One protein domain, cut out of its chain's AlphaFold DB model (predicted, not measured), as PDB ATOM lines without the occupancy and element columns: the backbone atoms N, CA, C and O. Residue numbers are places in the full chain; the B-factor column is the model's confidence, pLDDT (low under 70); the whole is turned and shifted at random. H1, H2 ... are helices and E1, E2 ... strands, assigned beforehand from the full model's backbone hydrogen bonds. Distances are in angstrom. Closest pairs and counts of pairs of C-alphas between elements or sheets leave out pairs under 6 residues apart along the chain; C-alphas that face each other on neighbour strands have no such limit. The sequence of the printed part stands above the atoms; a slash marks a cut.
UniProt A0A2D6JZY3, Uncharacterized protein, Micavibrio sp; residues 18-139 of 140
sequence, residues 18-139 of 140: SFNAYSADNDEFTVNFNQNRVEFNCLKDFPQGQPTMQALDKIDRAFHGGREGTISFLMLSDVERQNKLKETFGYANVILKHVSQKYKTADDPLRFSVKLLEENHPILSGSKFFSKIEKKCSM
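AT A GLANCE: This is residues 18 to 139 of the 140 residues of an uncharacterized protein of Micavibrio sp (UniProt A0A2D6JZY3). A small three-stranded sheet makes one end of the domain, with H2 and H8 over one face of it; H3 and H6 pack on H2 away from the sheet, and the helical hairpin H4 and H5 makes the far end. The printed part has 122 residues with three named strands followed by eight named helices, E1 E2 E3 H1 H2 H3 H4 H5 H6 H7 H8, and its class is mostly helix. The sheet, in order E1 E2 E3, is antiparallel. The whole is compact, with a radius of gyration of the C-alphas of 15.1 A and spans of 47 by 32 by 25 A.

IN THESE COORDINATES: Find C-alpha 18 at (200.004, 189.840, 164.842), where E1, residues 18 to 20, begins. E2, residues 28 to 33, is 16.4 A long, and E3, residues 36 to 41, 16.6 A. Then come H1, residues 42 to 45, H2, residues 53 to 63 and 15.6 A, H3, residues 70 to 75, and H4, residues 78 to 87 and 14.5 A. From C-alpha 90 at (189.557, 157.284, 157.991), H5 runs to residue 104, 21.8 A. H6, residues 109 to 120, is 16.2 A; H7, residues 122 to 126, follows, and H8, residues 129 to 137, ends at (213.692, 184.950, 174.576).

HOW THE PARTS SIT: Look first at the sheet, a meander, each strand the antiparallel neighbour of the one before: N 32 and O 18 are 3.2 A apart in hairpin E1 and E2, N 31 and O 38 2.8 A in hairpin E2 and E3, both within hydrogen-bond range. In two layers, H2 and H8 are on the same face: H2 along E3 at a height of 9.7 A, H8 along E2 at 10.2 A. H1 only grazes the sheet and only just touches H8, with 3 pairs of C-alphas within 8 A, closest Cys 42 and Cys 137, 5.1 A. H2 touches H3, its partner in a helical hairpin, closest C-alphas Asp 57 and Ile 71, 5.4 A, and H6, closest Met 53 and Leu 110, 6.6 A. H3 touches H5 at a steep tilt of 46 degrees, closest C-alphas Leu 74 and Ser 100, 6.6 A. H7 is close to but not clearly touching H6, C-alphas Glu 118 and Leu 124 being closest at 5.5 A. Every O i to N i+4 pair is within hydrogen-bond range in H2, H3, H4, H6, H7 and H8, and 10 of 11 in H5; H1 is too short for one.

THE WHOLE: The C-alphas farthest apart, those of Ala 24 and Gly 90, are 47.9 A apart. The printed part has no cut and no long link. Its mean pLDDT is 88.1; residues 18 to 26 and residue 139 are under 70.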
ATOM      1  N   SER A  18     199.437 188.639 164.232       54.72
ATOM      2  CA  SER A  18     200.004 189.840 164.842       54.72
ATOM      3  C   SER A  18     200.771 189.461 166.102       54.72
ATOM      4  O   SER A  18     200.297 188.703 166.952       54.72
ATOM      5  N   PHE A  19     201.996 189.972 166.192       50.28
ATOM      6  CA  PHE A  19     202.856 189.804 167.351       50.28
ATOM      7  C   PHE A  19     202.742 191.066 168.198       50.28
ATOM      8  O   PHE A  19     203.259 192.112 167.810       50.28
ATOM      9  N   ASN A  20     202.048 190.968 169.330       52.59
ATOM     10  CA  ASN A  20     201.896 192.073 170.266       52.59
ATOM     11  C   ASN A  20     202.624 191.694 171.559       52.59
ATOM     12  O   ASN A  20     202.082 190.996 172.416       52.59
ATOM     13  N   ALA A  21     203.871 192.139 171.701       48.59
ATOM     14  CA  ALA A  21     204.581 192.034 172.968       48.59
ATOM     15  C   ALA A  21     203.984 193.054 173.949       48.59
ATOM     16  O   ALA A  21     204.242 194.246 173.830       48.59
ATOM     17  N   TYR A  22     203.160 192.589 174.885       43.31
ATOM     18  CA  TYR A  22     202.702 193.380 176.025       43.31
ATOM     19  C   TYR A  22     203.117 192.654 177.300       43.31
ATOM     20  O   TYR A  22     202.534 191.620 177.602       43.31
ATOM     21  N   SER A  23     204.109 193.191 178.012       46.66
ATOM     22  CA  SER A  23     204.294 193.037 179.461       46.66
ATOM     23  C   SER A  23     205.404 193.985 179.940       46.66
ATOM     24  O   SER A  23     206.295 194.332 179.162       46.66
ATOM     25  N   ALA A  24     205.305 194.438 181.193       46.22
ATOM     26  CA  ALA A  24     206.314 195.249 181.882       46.22
ATOM     27  C   ALA A  24     207.553 194.427 182.290       46.22
ATOM     28  O   ALA A  24     208.607 195.011 182.530       46.22
ATOM     29  N   ASP A  25     207.432 193.096 182.283       54.34
ATOM     30  CA  ASP A  25     208.527 192.150 182.463       54.34
ATOM     31  C   ASP A  25     208.876 191.537 181.096       54.34
ATOM     32  O   ASP A  25     208.012 191.013 180.384       54.34
ATOM     33  N   ASN A  26     210.147 191.631 180.687       63.38
ATOM     34  CA  ASN A  26     210.618 191.254 179.341       63.38
ATOM     35  C   ASN A  26     210.355 189.781 178.963       63.38
ATOM     36  O   ASN A  26     210.417 189.431 177.777       63.38
ATOM     37  N   ASP A  27     210.010 188.954 179.949       80.69
ATOM     38  CA  ASP A  27     209.824 187.516 179.829       80.69
ATOM     39  C   ASP A  27     208.466 187.107 179.257       80.69
ATOM     40  O   ASP A  27     208.313 185.953 178.885       80.69
ATOM     41  N   GLU A  28     207.480 187.995 179.123       87.31
ATOM     42  CA  GLU A  28     206.152 187.610 178.620       87.31
ATOM     43  C   GLU A  28     205.806 188.264 177.278       87.31
ATOM     44  O   GLU A  28     206.282 189.346 176.905       87.31
ATOM     45  N   PHE A  29     205.013 187.557 176.473       86.00
ATOM     46  CA  PHE A  29     204.446 188.090 175.240       86.00
ATOM     47  C   PHE A  29     203.153 187.401 174.842       86.00
ATOM     48  O   PHE A  29     202.897 186.241 175.144       86.00
ATOM     49  N   THR A  30     202.353 188.139 174.080       88.25
ATOM     50  CA  THR A  30     201.122 187.641 173.488       88.25
ATOM     51  C   THR A  30     201.301 187.454 171.980       88.25
ATOM     52  O   THR A  30     201.817 188.322 171.273       88.25
ATOM     53  N   VAL A  31     200.783 186.345 171.459       86.62
ATOM     54  CA  VAL A  31     200.631 186.104 170.023       86.62
ATOM     55  C   VAL A  31     199.160 185.889 169.705       86.62
ATOM     56  O   VAL A  31     198.470 185.144 170.398       86.62
ATOM     57  N   ASN A  32     198.683 186.522 168.635       85.19
ATOM     58  CA  ASN A  32     197.354 186.251 168.102       85.19
ATOM     59  C   ASN A  32     197.455 185.257 166.943       85.19
ATOM     60  O   ASN A  32     198.035 185.562 165.897       85.19
ATOM     61  N   PHE A  33     196.864 184.080 167.131       82.81
ATOM     62  CA  PHE A  33     196.656 183.084 166.087       82.81
ATOM     63  C   PHE A  33     195.177 183.114 165.697       82.81
ATOM     64  O   PHE A  33     194.328 182.575 166.408       82.81
ATOM     65  N   ASN A  34     194.837 183.763 164.580       74.94
ATOM     66  CA  ASN A  34     193.442 184.035 164.210       74.94
ATOM     67  C   ASN A  34     192.708 184.832 165.311       74.94
ATOM     68  O   ASN A  34     193.118 185.934 165.662       74.94
ATOM     69  N   GLN A  35     191.626 184.269 165.856       75.50
ATOM     70  CA  GLN A  35     190.836 184.829 166.958       75.50
ATOM     71  C   GLN A  35     191.339 184.373 168.339       75.50
ATOM     72  O   GLN A  35     190.769 184.761 169.355       75.50
ATOM     73  N   ASN A  36     192.394 183.554 168.391       83.19
ATOM     74  CA  ASN A  36     192.917 182.994 169.630       83.19
ATOM     75  C   ASN A  36     194.151 183.773 170.080       83.19
ATOM     76  O   ASN A  36     195.212 183.723 169.453       83.19
ATOM     77  N   ARG A  37     193.993 184.490 171.191       86.44
ATOM     78  CA  ARG A  37     195.079 185.171 171.890       86.44
ATOM     79  C   ARG A  37     195.781 184.171 172.805       86.44
ATOM     80  O   ARG A  37     195.138 183.595 173.678       86.44
ATOM     81  N   VAL A  38     197.083 183.983 172.619       89.25
ATOM     82  CA  VAL A  38     197.898 183.078 173.438       89.25
ATOM     83  C   VAL A  38     199.020 183.850 174.094       89.25
ATOM     84  O   VAL A  38     199.721 184.621 173.441       89.25
ATOM     85  N   GLU A  39     199.185 183.620 175.384       91.38
ATOM     86  CA  GLU A  39     200.258 184.179 176.186       91.38
ATOM     87  C   GLU A  39     201.374 183.154 176.381       91.38
ATOM     88  O   GLU A  39     201.130 181.964 176.619       91.38
ATOM     89  N   PHE A  40     202.603 183.639 176.262       91.94
ATOM     90  CA  PHE A  40     203.816 182.864 176.417       91.94
ATOM     91  C   PHE A  40     204.769 183.553 177.377       91.94
ATOM     92  O   PHE A  40     204.894 184.776 177.373       91.94
ATOM     93  N   ASN A  41     205.487 182.731 178.130       92.50
ATOM     94  CA  ASN A  41     206.561 183.151 179.011       92.50
ATOM     95  C   ASN A  41     207.890 182.580 178.488       92.50
ATOM     96  O   ASN A  41     208.012 181.374 178.307       92.50
ATOM     97  N   CYS A  42     208.887 183.420 178.226       91.38
ATOM     98  CA  CYS A  42     210.185 183.049 177.678       91.38
ATOM     99  C   CYS A  42     210.894 182.006 178.544       91.38
ATOM    100  O   CYS A  42     211.377 181.017 178.011       91.38
ATOM    101  N   LEU A  43     210.897 182.142 179.871       90.88
ATOM    102  CA  LEU A  43     211.590 181.192 180.747       90.88
ATOM    103  C   LEU A  43     210.915 179.813 180.771       90.88
ATOM    104  O   LEU A  43     211.588 178.790 180.891       90.88
ATOM    105  N   LYS A  44     209.583 179.774 180.652       92.44
ATOM    106  CA  LYS A  44     208.789 178.539 180.749       92.44
ATOM    107  C   LYS A  44     208.537 177.867 179.401       92.44
ATOM    108  O   LYS A  44     208.628 176.648 179.279       92.44
ATOM    109  N   ASP A  45     208.131 178.652 178.415       95.12
ATOM    110  CA  ASP A  45     207.672 178.184 177.112       95.12
ATOM    111  C   ASP A  45     208.809 178.172 176.081       95.12
ATOM    112  O   ASP A  45     208.786 177.335 175.178       95.12
ATOM    113  N   PHE A  46     209.812 179.048 176.230       94.25
ATOM    114  CA  PHE A  46     210.932 179.180 175.289       94.25
ATOM    115  C   PHE A  46     212.306 179.329 175.972       94.25
ATOM    116  O   PHE A  46     213.017 180.301 175.689       94.25
ATOM    117  N   PRO A  47     212.695 178.426 176.895       91.94
ATOM    118  CA  PRO A  47     213.956 178.546 177.617       91.94
ATOM    119  C   PRO A  47     215.130 178.650 176.637       91.94
ATOM    120  O   PRO A  47     215.269 177.840 175.720       91.94
ATOM    121  N   GLN A  48     215.967 179.677 176.816       89.56
ATOM    122  CA  GLN A  48     217.084 179.996 175.914       89.56
ATOM    123  C   GLN A  48     216.663 180.208 174.445       89.56
ATOM    124  O   GLN A  48     217.468 180.035 173.530       89.56
ATOM    125  N   GLY A  49     215.407 180.587 174.203       90.56
ATOM    126  CA  GLY A  49     214.838 180.785 172.870       90.56
ATOM    127  C   GLY A  49     214.355 179.514 172.171       90.56
ATOM    128  O   GLY A  49     213.832 179.608 171.061       90.56
ATOM    129  N   GLN A  50     214.489 178.339 172.797       93.38
ATOM    130  CA  GLN A  50     214.033 177.070 172.230       93.38
ATOM    131  C   GLN A  50     212.641 176.713 172.755       93.38
ATOM    132  O   GLN A  50     212.442 176.735 173.967       93.38
ATOM    133  N   PRO A  51     211.672 176.364 171.891       95.88
ATOM    134  CA  PRO A  51     210.336 175.999 172.346       95.88
ATOM    135  C   PRO A  51     210.359 174.743 173.215       95.88
ATOM    136  O   PRO A  51     211.097 173.800 172.945       95.88
ATOM    137  N   THR A  52     209.478 174.674 174.206       96.94
ATOM    138  CA  THR A  52     209.133 173.404 174.858       96.94
ATOM    139  C   THR A  52     208.035 172.673 174.086       96.94
ATOM    140  O   THR A  52     207.281 173.277 173.320       96.94
ATOM    141  N   MET A  53     207.872 171.366 174.323       96.19
ATOM    142  CA  MET A  53     206.743 170.613 173.755       96.19
ATOM    143  C   MET A  53     205.390 171.196 174.186       96.19
ATOM    144  O   MET A  53     204.464 171.261 173.382       96.19
ATOM    145  N   GLN A  54     205.287 171.688 175.424       96.62
ATOM    146  CA  GLN A  54     204.086 172.356 175.928       96.62
ATOM    147  C   GLN A  54     203.806 173.664 175.177       96.62
ATOM    148  O   GLN A  54     202.648 173.964 174.885       96.62
ATOM    149  N   ALA A  55     204.841 174.435 174.836       96.31
ATOM    150  CA  ALA A  55     204.686 175.639 174.027       96.31
ATOM    151  C   ALA A  55     204.203 175.310 172.608       96.31
ATOM    152  O   ALA A  55     203.296 175.970 172.100       96.31
ATOM    153  N   LEU A  56     204.750 174.258 171.988       96.62
ATOM    154  CA  LEU A  56     204.289 173.785 170.680       96.62
ATOM    155  C   LEU A  56     202.829 173.319 170.719       96.62
ATOM    156  O   LEU A  56     202.070 173.655 169.814       96.62
ATOM    157  N   ASP A  57     202.410 172.620 171.777       95.94
ATOM    158  CA  ASP A  57     201.011 172.216 171.970       95.94
ATOM    159  C   ASP A  57     200.074 173.420 172.126       95.94
ATOM    160  O   ASP A  57     199.018 173.467 171.496       95.94
ATOM    161  N   LYS A  58     200.476 174.438 172.902       94.56
ATOM    162  CA  LYS A  58     199.726 175.701 173.016       94.56
ATOM    163  C   LYS A  58     199.522 176.355 171.648       94.56
ATOM    164  O   LYS A  58     198.411 176.787 171.346       94.56
ATOM    165  N   ILE A  59     200.576 176.426 170.829       93.62
ATOM    166  CA  ILE A  59     200.506 177.002 169.480       93.62
ATOM    167  C   ILE A  59     199.570 176.171 168.596       93.62
ATOM    168  O   ILE A  59     198.677 176.729 167.962       93.62
ATOM    169  N   ASP A  60     199.734 174.846 168.576       94.25
ATOM    170  CA  ASP A  60     198.918 173.949 167.753       94.25
ATOM    171  C   ASP A  60     197.431 174.075 168.114       94.25
ATOM    172  O   ASP A  60     196.591 174.373 167.261       94.25
ATOM    173  N   ARG A  61     197.096 173.989 169.407       93.38
ATOM    174  CA  ARG A  61     195.725 174.192 169.901       93.38
ATOM    175  C   ARG A  61     195.165 175.550 169.501       93.38
ATOM    176  O   ARG A  61     193.989 175.640 169.151       93.38
ATOM    177  N   ALA A  62     195.975 176.606 169.515       91.88
ATOM    178  CA  ALA A  62     195.531 177.936 169.113       91.88
ATOM    179  C   ALA A  62     195.139 178.006 167.631       91.88
ATOM    180  O   ALA A  62     194.146 178.654 167.296       91.88
ATOM    181  N   PHE A  63     195.824 177.283 166.745       89.81
ATOM    182  CA  PHE A  63     195.377 177.136 165.356       89.81
ATOM    183  C   PHE A  63     194.110 176.279 165.220       89.81
ATOM    184  O   PHE A  63     193.320 176.487 164.300       89.81
ATOM    185  N   HIS A  64     193.868 175.363 166.159       88.62
ATOM    186  CA  HIS A  64     192.721 174.452 166.158       88.62
ATOM    187  C   HIS A  64     191.505 174.924 166.984       88.62
ATOM    188  O   HIS A  64     190.533 174.170 167.132       88.62
ATOM    189  N   GLY A  65     191.510 176.167 167.482       86.88
ATOM    190  CA  GLY A  65     190.410 176.726 168.281       86.88
ATOM    191  C   GLY A  65     190.317 176.128 169.686       86.88
ATOM    192  O   GLY A  65     189.224 175.852 170.167       86.88
ATOM    193  N   GLY A  66     191.462 175.834 170.306       87.38
ATOM    194  CA  GLY A  66     191.583 175.207 171.626       87.38
ATOM    195  C   GLY A  66     191.514 173.674 171.616       87.38
ATOM    196  O   GLY A  66     191.843 173.034 172.617       87.38
ATOM    197  N   ARG A  67     191.124 173.069 170.490       88.88
ATOM    198  CA  ARG A  67     191.040 171.609 170.338       88.88
ATOM    199  C   ARG A  67     192.423 170.980 170.209       88.88
ATOM    200  O   ARG A  67     193.353 171.619 169.729       88.88
ATOM    201  N   GLU A  68     192.523 169.717 170.614       88.12
ATOM    202  CA  GLU A  68     193.738 168.914 170.463       88.12
ATOM    203  C   GLU A  68     194.173 168.854 168.999       88.12
ATOM    204  O   GLU A  68     193.366 168.555 168.114       88.12
ATOM    205  N   GLY A  69     195.451 169.139 168.767       88.75
ATOM    206  CA  GLY A  69     196.071 169.051 167.455       88.75
ATOM    207  C   GLY A  69     196.982 167.830 167.329       88.75
ATOM    208  O   GLY A  69     196.915 166.871 168.107       88.75
ATOM    209  N   THR A  70     197.859 167.862 166.328       93.06
ATOM    210  CA  THR A  70     198.800 166.761 166.086       93.06
ATOM    211  C   THR A  70     199.891 166.722 167.156       93.06
ATOM    212  O   THR A  70     200.312 165.635 167.549       93.06
ATOM    213  N   ILE A  71     200.316 167.878 167.679       95.81
ATOM    214  CA  ILE A  71     201.323 167.939 168.747       95.81
ATOM    215  C   ILE A  71     200.777 167.334 170.045       95.81
ATOM    216  O   ILE A  71     201.464 166.515 170.656       95.81
ATOM    217  N   SER A  72     199.520 167.626 170.406       93.50
ATOM    218  CA  SER A  72     198.856 167.021 171.573       93.50
ATOM    219  C   SER A  72     198.890 165.494 171.500       93.50
ATOM    220  O   SER A  72     199.243 164.823 172.466       93.50
ATOM    221  N   PHE A  73     198.577 164.938 170.325       94.62
ATOM    222  CA  PHE A  73     198.631 163.499 170.088       94.62
ATOM    223  C   PHE A  73     200.051 162.929 170.241       94.62
ATOM    224  O   PHE A  73     200.219 161.846 170.800       94.62
ATOM    225  N   LEU A  74     201.084 163.643 169.786       95.44
ATOM    226  CA  LEU A  74     202.476 163.204 169.934       95.44
ATOM    227  C   LEU A  74     202.977 163.250 171.381       95.44
ATOM    228  O   LEU A  74     203.874 162.485 171.723       95.44
ATOM    229  N   MET A  75     202.385 164.081 172.236       94.31
ATOM    230  CA  MET A  75     202.736 164.162 173.657       94.31
ATOM    231  C   MET A  75     202.117 163.057 174.523       94.31
ATOM    232  O   MET A  75     202.588 162.834 175.635       94.31
ATOM    233  N   LEU A  76     201.092 162.357 174.028       93.94
ATOM    234  CA  LEU A  76     200.492 161.212 174.718       93.94
ATOM    235  C   LEU A  76     201.516 160.084 174.934       93.94
ATOM    236  O   LEU A  76     202.468 159.933 174.167       93.94
ATOM    237  N   SER A  77     201.305 159.232 175.935       93.56
ATOM    238  CA  SER A  77     202.075 157.991 176.071       93.56
ATOM    239  C   SER A  77     201.838 157.041 174.886       93.56
ATOM    240  O   SER A  77     200.869 157.172 174.137       93.56
ATOM    241  N   ASP A  78     202.700 156.031 174.718       91.94
ATOM    242  CA  ASP A  78     202.516 155.009 173.675       91.94
ATOM    243  C   ASP A  78     201.141 154.328 173.771       91.94
ATOM    244  O   ASP A  78     200.474 154.139 172.754       91.94
ATOM    245  N   VAL A  79     200.691 154.006 174.987       94.62
ATOM    246  CA  VAL A  79     199.396 153.353 175.230       94.62
ATOM    247  C   VAL A  79     198.240 154.280 174.855       94.62
ATOM    248  O   VAL A  79     197.334 153.872 174.126       94.62
ATOM    249  N   GLU A  80     198.288 155.537 175.294       96.00
ATOM    250  CA  GLU A  80     197.263 156.535 174.977       96.00
ATOM    251  C   GLU A  80     197.194 156.819 173.474       96.00
ATOM    252  O   GLU A  80     196.099 156.871 172.917       96.00
ATOM    253  N   ARG A  81     198.339 156.906 172.781       94.75
ATOM    254  CA  ARG A  81     198.369 157.044 171.316       94.75
ATOM    255  C   ARG A  81     197.705 155.867 170.618       94.75
ATOM    256  O   ARG A  81     196.916 156.079 169.701       94.75
ATOM    257  N   GLN A  82     198.000 154.632 171.032       93.56
ATOM    258  CA  GLN A  82     197.369 153.449 170.438       93.56
ATOM    259  C   GLN A  82     195.855 153.438 170.664       93.56
ATOM    260  O   GLN A  82     195.107 153.093 169.751       93.56
ATOM    261  N   ASN A  83     195.393 153.845 171.847       95.38
ATOM    262  CA  ASN A  83     193.964 153.954 172.133       95.38
ATOM    263  C   ASN A  83     193.305 155.048 171.283       95.38
ATOM    264  O   ASN A  83     192.331 154.768 170.589       95.38
ATOM    265  N   LYS A  84     193.910 156.239 171.205       93.56
ATOM    266  CA  LYS A  84     193.425 157.335 170.353       93.56
ATOM    267  C   LYS A  84     193.373 156.937 168.877       93.56
ATOM    268  O   LYS A  84     192.433 157.295 168.172       93.56
ATOM    269  N   LEU A  85     194.346 156.160 168.395       93.81
ATOM    270  CA  LEU A  85     194.333 155.626 167.032       93.81
ATOM    271  C   LEU A  85     193.171 154.646 166.813       93.81
ATOM    272  O   LEU A  85     192.556 154.697 165.758       93.81
ATOM    273  N   LYS A  86     192.810 153.795 167.780       93.88
ATOM    274  CA  LYS A  86     191.633 152.908 167.645       93.88
ATOM    275  C   LYS A  86     190.318 153.686 167.534       93.88
ATOM    276  O   LYS A  86     189.397 153.225 166.871       93.88
ATOM    277  N   GLU A  87     190.249 154.850 168.173       92.75
ATOM    278  CA  GLU A  87     189.084 155.744 168.170       92.75
ATOM    279  C   GLU A  87     189.056 156.699 166.966       92.75
ATOM    280  O   GLU A  87     188.033 157.317 166.674       92.75
ATOM    281  N   THR A  88     190.179 156.837 166.253       90.50
ATOM    282  CA  THR A  88     190.298 157.718 165.090       90.50
ATOM    283  C   THR A  88     190.084 156.921 163.810       90.50
ATOM    284  O   THR A  88     190.775 155.933 163.570       90.50
ATOM    285  N   PHE A  89     189.190 157.381 162.934       88.88
ATOM    286  CA  PHE A  89     188.841 156.681 161.695       88.88
ATOM    287  C   PHE A  89     189.275 157.439 160.435       88.88
ATOM    288  O   PHE A  89     189.553 158.640 160.450       88.88
ATOM    289  N   GLY A  90     189.317 156.715 159.315       91.12
ATOM    290  CA  GLY A  90     189.557 157.284 157.991       91.12
ATOM    291  C   GLY A  90     190.957 157.874 157.813       91.12
ATOM    292  O   GLY A  90     191.945 157.374 158.347       91.12
ATOM    293  N   TYR A  91     191.043 158.947 157.028       87.56
ATOM    294  CA  TYR A  91     192.321 159.543 156.629       87.56
ATOM    295  C   TYR A  91     193.116 160.122 157.812       87.56
ATOM    296  O   TYR A  91     194.343 160.037 157.829       87.56
ATOM    297  N   ALA A  92     192.429 160.628 158.841       87.25
ATOM    298  CA  ALA A  92     193.066 161.126 160.058       87.25
ATOM    299  C   ALA A  92     193.870 160.027 160.776       87.25
ATOM    300  O   ALA A  92     194.988 160.280 161.218       87.25
ATOM    301  N   ASN A  93     193.357 158.791 160.816       91.81
ATOM    302  CA  ASN A  93     194.080 157.655 161.391       91.81
ATOM    303  C   ASN A  93     195.407 157.403 160.663       91.81
ATOM    304  O   ASN A  93     196.450 157.254 161.297       91.81
ATOM    305  N   VAL A  94     195.364 157.399 159.327       91.94
ATOM    306  CA  VAL A  94     196.535 157.148 158.477       91.94
ATOM    307  C   VAL A  94     197.606 158.213 158.706       91.94
ATOM    308  O   VAL A  94     198.774 157.869 158.890       91.94
ATOM    309  N   ILE A  95     197.209 159.492 158.759       90.62
ATOM    310  CA  ILE A  95     198.125 160.600 159.054       90.62
ATOM    311  C   ILE A  95     198.743 160.422 160.441       90.62
ATOM    312  O   ILE A  95     199.967 160.403 160.560       90.62
ATOM    313  N   LEU A  96     197.922 160.272 161.486       93.44
ATOM    314  CA  LEU A  96     198.413 160.194 162.863       93.44
ATOM    315  C   LEU A  96     199.330 158.987 163.065       93.44
ATOM    316  O   LEU A  96     200.370 159.110 163.709       93.44
ATOM    317  N   LYS A  97     199.009 157.839 162.460       93.94
ATOM    318  CA  LYS A  97     199.860 156.648 162.499       93.94
ATOM    319  C   LYS A  97     201.215 156.901 161.836       93.94
ATOM    320  O   LYS A  97     202.246 156.579 162.424       93.94
ATOM    321  N   HIS A  98     201.224 157.501 160.646       94.44
ATOM    322  CA  HIS A  98     202.455 157.823 159.916       94.44
ATOM    323  C   HIS A  98     203.329 158.828 160.670       94.44
ATOM    324  O   HIS A  98     204.535 158.632 160.823       94.44
ATOM    325  N   VAL A  99     202.718 159.893 161.190       94.75
ATOM    326  CA  VAL A  99     203.421 160.924 161.961       94.75
ATOM    327  C   VAL A  99     203.954 160.349 163.276       94.75
ATOM    328  O   VAL A  99     205.108 160.598 163.612       94.75
ATOM    329  N   SER A 100     203.182 159.506 163.971       94.81
ATOM    330  CA  SER A 100     203.617 158.808 165.192       94.81
ATOM    331  C   SER A 100     204.869 157.956 164.966       94.81
ATOM    332  O   SER A 100     205.801 157.995 165.768       94.81
ATOM    333  N   GLN A 101     204.921 157.213 163.856       94.19
ATOM    334  CA  GLN A 101     206.076 156.378 163.509       94.19
ATOM    335  C   GLN A 101     207.333 157.209 163.230       94.19
ATOM    336  O   GLN A 101     208.415 156.868 163.712       94.19
ATOM    337  N   LYS A 102     207.191 158.316 162.492       94.81
ATOM    338  CA  LYS A 102     208.302 159.244 162.251       94.81
ATOM    339  C   LYS A 102     208.784 159.902 163.540       94.81
ATOM    340  O   LYS A 102     209.983 159.971 163.761       94.81
ATOM    341  N   TYR A 103     207.863 160.325 164.403       94.44
ATOM    342  CA  TYR A 103     208.201 160.922 165.694       94.44
ATOM    343  C   TYR A 103     208.988 159.956 166.585       94.44
ATOM    344  O   TYR A 103     210.015 160.326 167.140       94.44
ATOM    345  N   LYS A 104     208.563 158.686 166.663       92.56
ATOM    346  CA  LYS A 104     209.235 157.646 167.462       92.56
ATOM    347  C   LYS A 104     210.683 157.377 167.032       92.56
ATOM    348  O   LYS A 104     211.468 156.877 167.830       92.56
ATOM    349  N   THR A 105     211.011 157.659 165.776       93.25
ATOM    350  CA  THR A 105     212.335 157.417 165.183       93.25
ATOM    351  C   THR A 105     213.110 158.707 164.918       93.25
ATOM    352  O   THR A 105     214.174 158.656 164.309       93.25
ATOM    353  N   ALA A 106     212.594 159.860 165.350       94.88
ATOM    354  CA  ALA A 106     213.273 161.132 165.184       94.88
ATOM    355  C   ALA A 106     214.447 161.243 166.166       94.88
ATOM    356  O   ALA A 106     214.262 161.059 167.368       94.88
ATOM    357  N   ASP A 107     215.623 161.617 165.656       95.69
ATOM    358  CA  ASP A 107     216.811 161.883 166.484       95.69
ATOM    359  C   ASP A 107     216.565 163.021 167.488       95.69
ATOM    360  O   ASP A 107     217.080 163.011 168.602       95.69
ATOM    361  N   ASP A 108     215.746 163.995 167.084       95.75
ATOM    362  CA  ASP A 108     215.331 165.133 167.895       95.75
ATOM    363  C   ASP A 108     213.801 165.303 167.797       95.75
ATOM    364  O   ASP A 108     213.287 165.879 166.824       95.75
ATOM    365  N   PRO A 109     213.052 164.793 168.793       93.00
ATOM    366  CA  PRO A 109     211.598 164.899 168.836       93.00
ATOM    367  C   PRO A 109     211.089 166.345 168.854       93.00
ATOM    368  O   PRO A 109     210.038 166.638 168.273       93.00
ATOM    369  N   LEU A 110     211.826 167.263 169.484       95.12
ATOM    370  CA  LEU A 110     211.435 168.665 169.564       95.12
ATOM    371  C   LEU A 110     211.569 169.326 168.192       95.12
ATOM    372  O   LEU A 110     210.607 169.905 167.688       95.12
ATOM    373  N   ARG A 111     212.724 169.171 167.536       95.38
ATOM    374  CA  ARG A 111     212.948 169.705 166.185       95.38
ATOM    375  C   ARG A 111     211.989 169.109 165.160       95.38
ATOM    376  O   ARG A 111     211.511 169.827 164.281       95.38
ATOM    377  N   PHE A 112     211.677 167.816 165.273       96.50
ATOM    378  CA  PHE A 112     210.637 167.191 164.456       96.50
ATOM    379  C   PHE A 112     209.284 167.880 164.661       96.50
ATOM    380  O   PHE A 112     208.607 168.200 163.686       96.50
ATOM    381  N   SER A 113     208.909 168.137 165.915       96.19
ATOM    382  CA  SER A 113     207.630 168.756 166.273       96.19
ATOM    383  C   SER A 113     207.526 170.199 165.786       96.19
ATOM    384  O   SER A 113     206.485 170.578 165.255       96.19
ATOM    385  N   VAL A 114     208.609 170.980 165.875       95.81
ATOM    386  CA  VAL A 114     208.686 172.327 165.282       95.81
ATOM    387  C   VAL A 114     208.419 172.258 163.781       95.81
ATOM    388  O   VAL A 114     207.536 172.948 163.279       95.81
ATOM    389  N   LYS A 115     209.130 171.375 163.071       95.25
ATOM    390  CA  LYS A 115     208.992 171.240 161.619       95.25
ATOM    391  C   LYS A 115     207.586 170.798 161.215       95.25
ATOM    392  O   LYS A 115     207.016 171.353 160.285       95.25
ATOM    393  N   LEU A 116     207.024 169.820 161.921       94.88
ATOM    394  CA  LEU A 116     205.661 169.351 161.688       94.88
ATOM    395  C   LEU A 116     204.642 170.482 161.878       94.88
ATOM    396  O   LEU A 116     203.716 170.619 161.082       94.88
ATOM    397  N   LEU A 117     204.821 171.303 162.913       93.50
ATOM    398  CA  LEU A 117     203.952 172.442 163.176       93.50
ATOM    399  C   LEU A 117     204.063 173.505 162.073       93.50
ATOM    400  O   LEU A 117     203.045 174.026 161.630       93.50
ATOM    401  N   GLU A 118     205.271 173.795 161.587       93.06
ATOM    402  CA  GLU A 118     205.488 174.701 160.451       93.06
ATOM    403  C   GLU A 118     204.923 174.153 159.131       93.06
ATOM    404  O   GLU A 118     204.393 174.923 158.329       93.06
ATOM    405  N   GLU A 119     205.002 172.839 158.900       91.44
ATOM    406  CA  GLU A 119     204.416 172.167 157.732       91.44
ATOM    407  C   GLU A 119     202.879 172.218 157.763       91.44
ATOM    408  O   GLU A 119     202.252 172.454 156.728       91.44
ATOM    409  N   ASN A 120     202.274 172.048 158.942       89.19
ATOM    410  CA  ASN A 120     200.824 172.126 159.129       89.19
ATOM    411  C   ASN A 120     200.301 173.570 159.112       89.19
ATOM    412  O   ASN A 120     199.179 173.808 158.662       89.19
ATOM    413  N   HIS A 121     201.115 174.529 159.564       89.38
ATOM    414  CA  HIS A 121     200.762 175.947 159.663       89.38
ATOM    415  C   HIS A 121     201.824 176.822 158.969       89.38
ATOM    416  O   HIS A 121     202.615 177.490 159.644       89.38
ATOM    417  N   PRO A 122     201.834 176.896 157.618       89.44
ATOM    418  CA  PRO A 122     202.898 177.554 156.844       89.44
ATOM    419  C   PRO A 122     203.156 179.025 157.193       89.44
ATOM    420  O   PRO A 122     204.239 179.554 156.936       89.44
ATOM    421  N   ILE A 123     202.179 179.698 157.803       87.38
ATOM    422  CA  ILE A 123     202.326 181.066 158.304       87.38
ATOM    423  C   ILE A 123     203.421 181.198 159.375       87.38
ATOM    424  O   ILE A 123     204.063 182.247 159.461       87.38
ATOM    425  N   LEU A 124     203.696 180.147 160.153       88.88
ATOM    426  CA  LEU A 124     204.780 180.140 161.137       88.88
ATOM    427  C   LEU A 124     206.142 180.284 160.453       88.88
ATOM    428  O   LEU A 124     206.936 181.151 160.827       88.88
ATOM    429  N   SER A 125     206.362 179.512 159.386       86.88
ATOM    430  CA  SER A 125     207.578 179.597 158.578       86.88
ATOM    431  C   SER A 125     207.648 180.929 157.818       86.88
ATOM    432  O   SER A 125     208.633 181.663 157.924       86.88
ATOM    433  N   GLY A 126     206.564 181.314 157.131       83.06
ATOM    434  CA  GLY A 126     206.503 182.550 156.342       83.06
ATOM    435  C   GLY A 126     206.714 183.827 157.165       83.06
ATOM    436  O   GLY A 126     207.325 184.784 156.690       83.06
ATOM    437  N   SER A 127     206.275 183.838 158.426       83.56
ATOM    438  CA  SER A 127     206.451 184.974 159.342       83.56
ATOM    439  C   SER A 127     207.775 184.963 160.117       83.56
ATOM    440  O   SER A 127     208.052 185.934 160.840       83.56
ATOM    441  N   LYS A 128     208.593 183.909 159.955       87.25
ATOM    442  CA  LYS A 128     209.801 183.623 160.750       87.25
ATOM    443  C   LYS A 128     209.504 183.587 162.251       87.25
ATOM    444  O   LYS A 128     210.232 184.184 163.046       87.25
ATOM    445  N   PHE A 129     208.398 182.948 162.625       90.25
ATOM    446  CA  PHE A 129     207.853 182.966 163.980       90.25
ATOM    447  C   PHE A 129     208.870 182.509 165.033       90.25
ATOM    448  O   PHE A 129     209.212 183.285 165.927       90.25
ATOM    449  N   PHE A 130     209.418 181.299 164.888       90.81
ATOM    450  CA  PHE A 130     210.365 180.746 165.861       90.81
ATOM    451  C   PHE A 130     211.670 181.542 165.931       90.81
ATOM    452  O   PHE A 130     212.152 181.802 167.025       90.81
ATOM    453  N   SER A 131     212.182 182.054 164.806       89.81
ATOM    454  CA  SER A 131     213.372 182.922 164.816       89.81
ATOM    455  C   SER A 131     213.139 184.263 165.522       89.81
ATOM    456  O   SER A 131     214.070 184.848 166.070       89.81
ATOM    457  N   LYS A 132     211.915 184.809 165.483       89.19
ATOM    458  CA  LYS A 132     211.572 186.027 166.237       89.19
ATOM    459  C   LYS A 132     211.490 185.749 167.732       89.19
ATOM    460  O   LYS A 132     211.913 186.593 168.514       89.19
ATOM    461  N   ILE A 133     210.969 184.585 168.113       89.38
ATOM    462  CA  ILE A 133     210.904 184.176 169.516       89.38
ATOM    463  C   ILE A 133     212.290 183.894 170.066       89.38
ATOM    464  O   ILE A 133     212.603 184.407 171.129       89.38
ATOM    465  N   GLU A 134     213.131 183.173 169.327       90.06
ATOM    466  CA  GLU A 134     214.533 182.962 169.686       90.06
ATOM    467  C   GLU A 134     215.211 184.307 169.974       90.06
ATOM    468  O   GLU A 134     215.716 184.541 171.064       90.06
ATOM    469  N   LYS A 135     215.086 185.278 169.061       88.06
ATOM    470  CA  LYS A 135     215.624 186.627 169.285       88.06
ATOM    471  C   LYS A 135     215.060 187.336 170.513       88.06
ATOM    472  O   LYS A 135     215.792 188.107 171.110       88.06
ATOM    473  N   LYS A 136     213.785 187.142 170.860       84.75
ATOM    474  CA  LYS A 136     213.178 187.781 172.037       84.75
ATOM    475  C   LYS A 136     213.607 187.087 173.335       84.75
ATOM    476  O   LYS A 136     213.959 187.766 174.287       84.75
ATOM    477  N   CYS A 137     213.550 185.760 173.367       88.31
ATOM    478  CA  CYS A 137     213.692 184.950 174.576       88.31
ATOM    479  C   CYS A 137     215.127 184.462 174.838       88.31
ATOM    480  O   CYS A 137     215.376 183.844 175.870       88.31
ATOM    481  N   SER A 138     216.068 184.719 173.925       84.50
ATOM    482  CA  SER A 138     217.504 184.495 174.139       84.50
ATOM    483  C   SER A 138     218.261 185.768 174.541       84.50
ATOM    484  O   SER A 138     219.483 185.708 174.684       84.50
ATOM    485  N   MET A 139     217.590 186.921 174.681       65.19
ATOM    486  CA  MET A 139     218.240 188.132 175.198       65.19
ATOM    487  C   MET A 139     218.428 188.008 176.721       65.19
ATOM    488  O   MET A 139     217.481 187.595 177.388       65.19
TER     489      MET A 139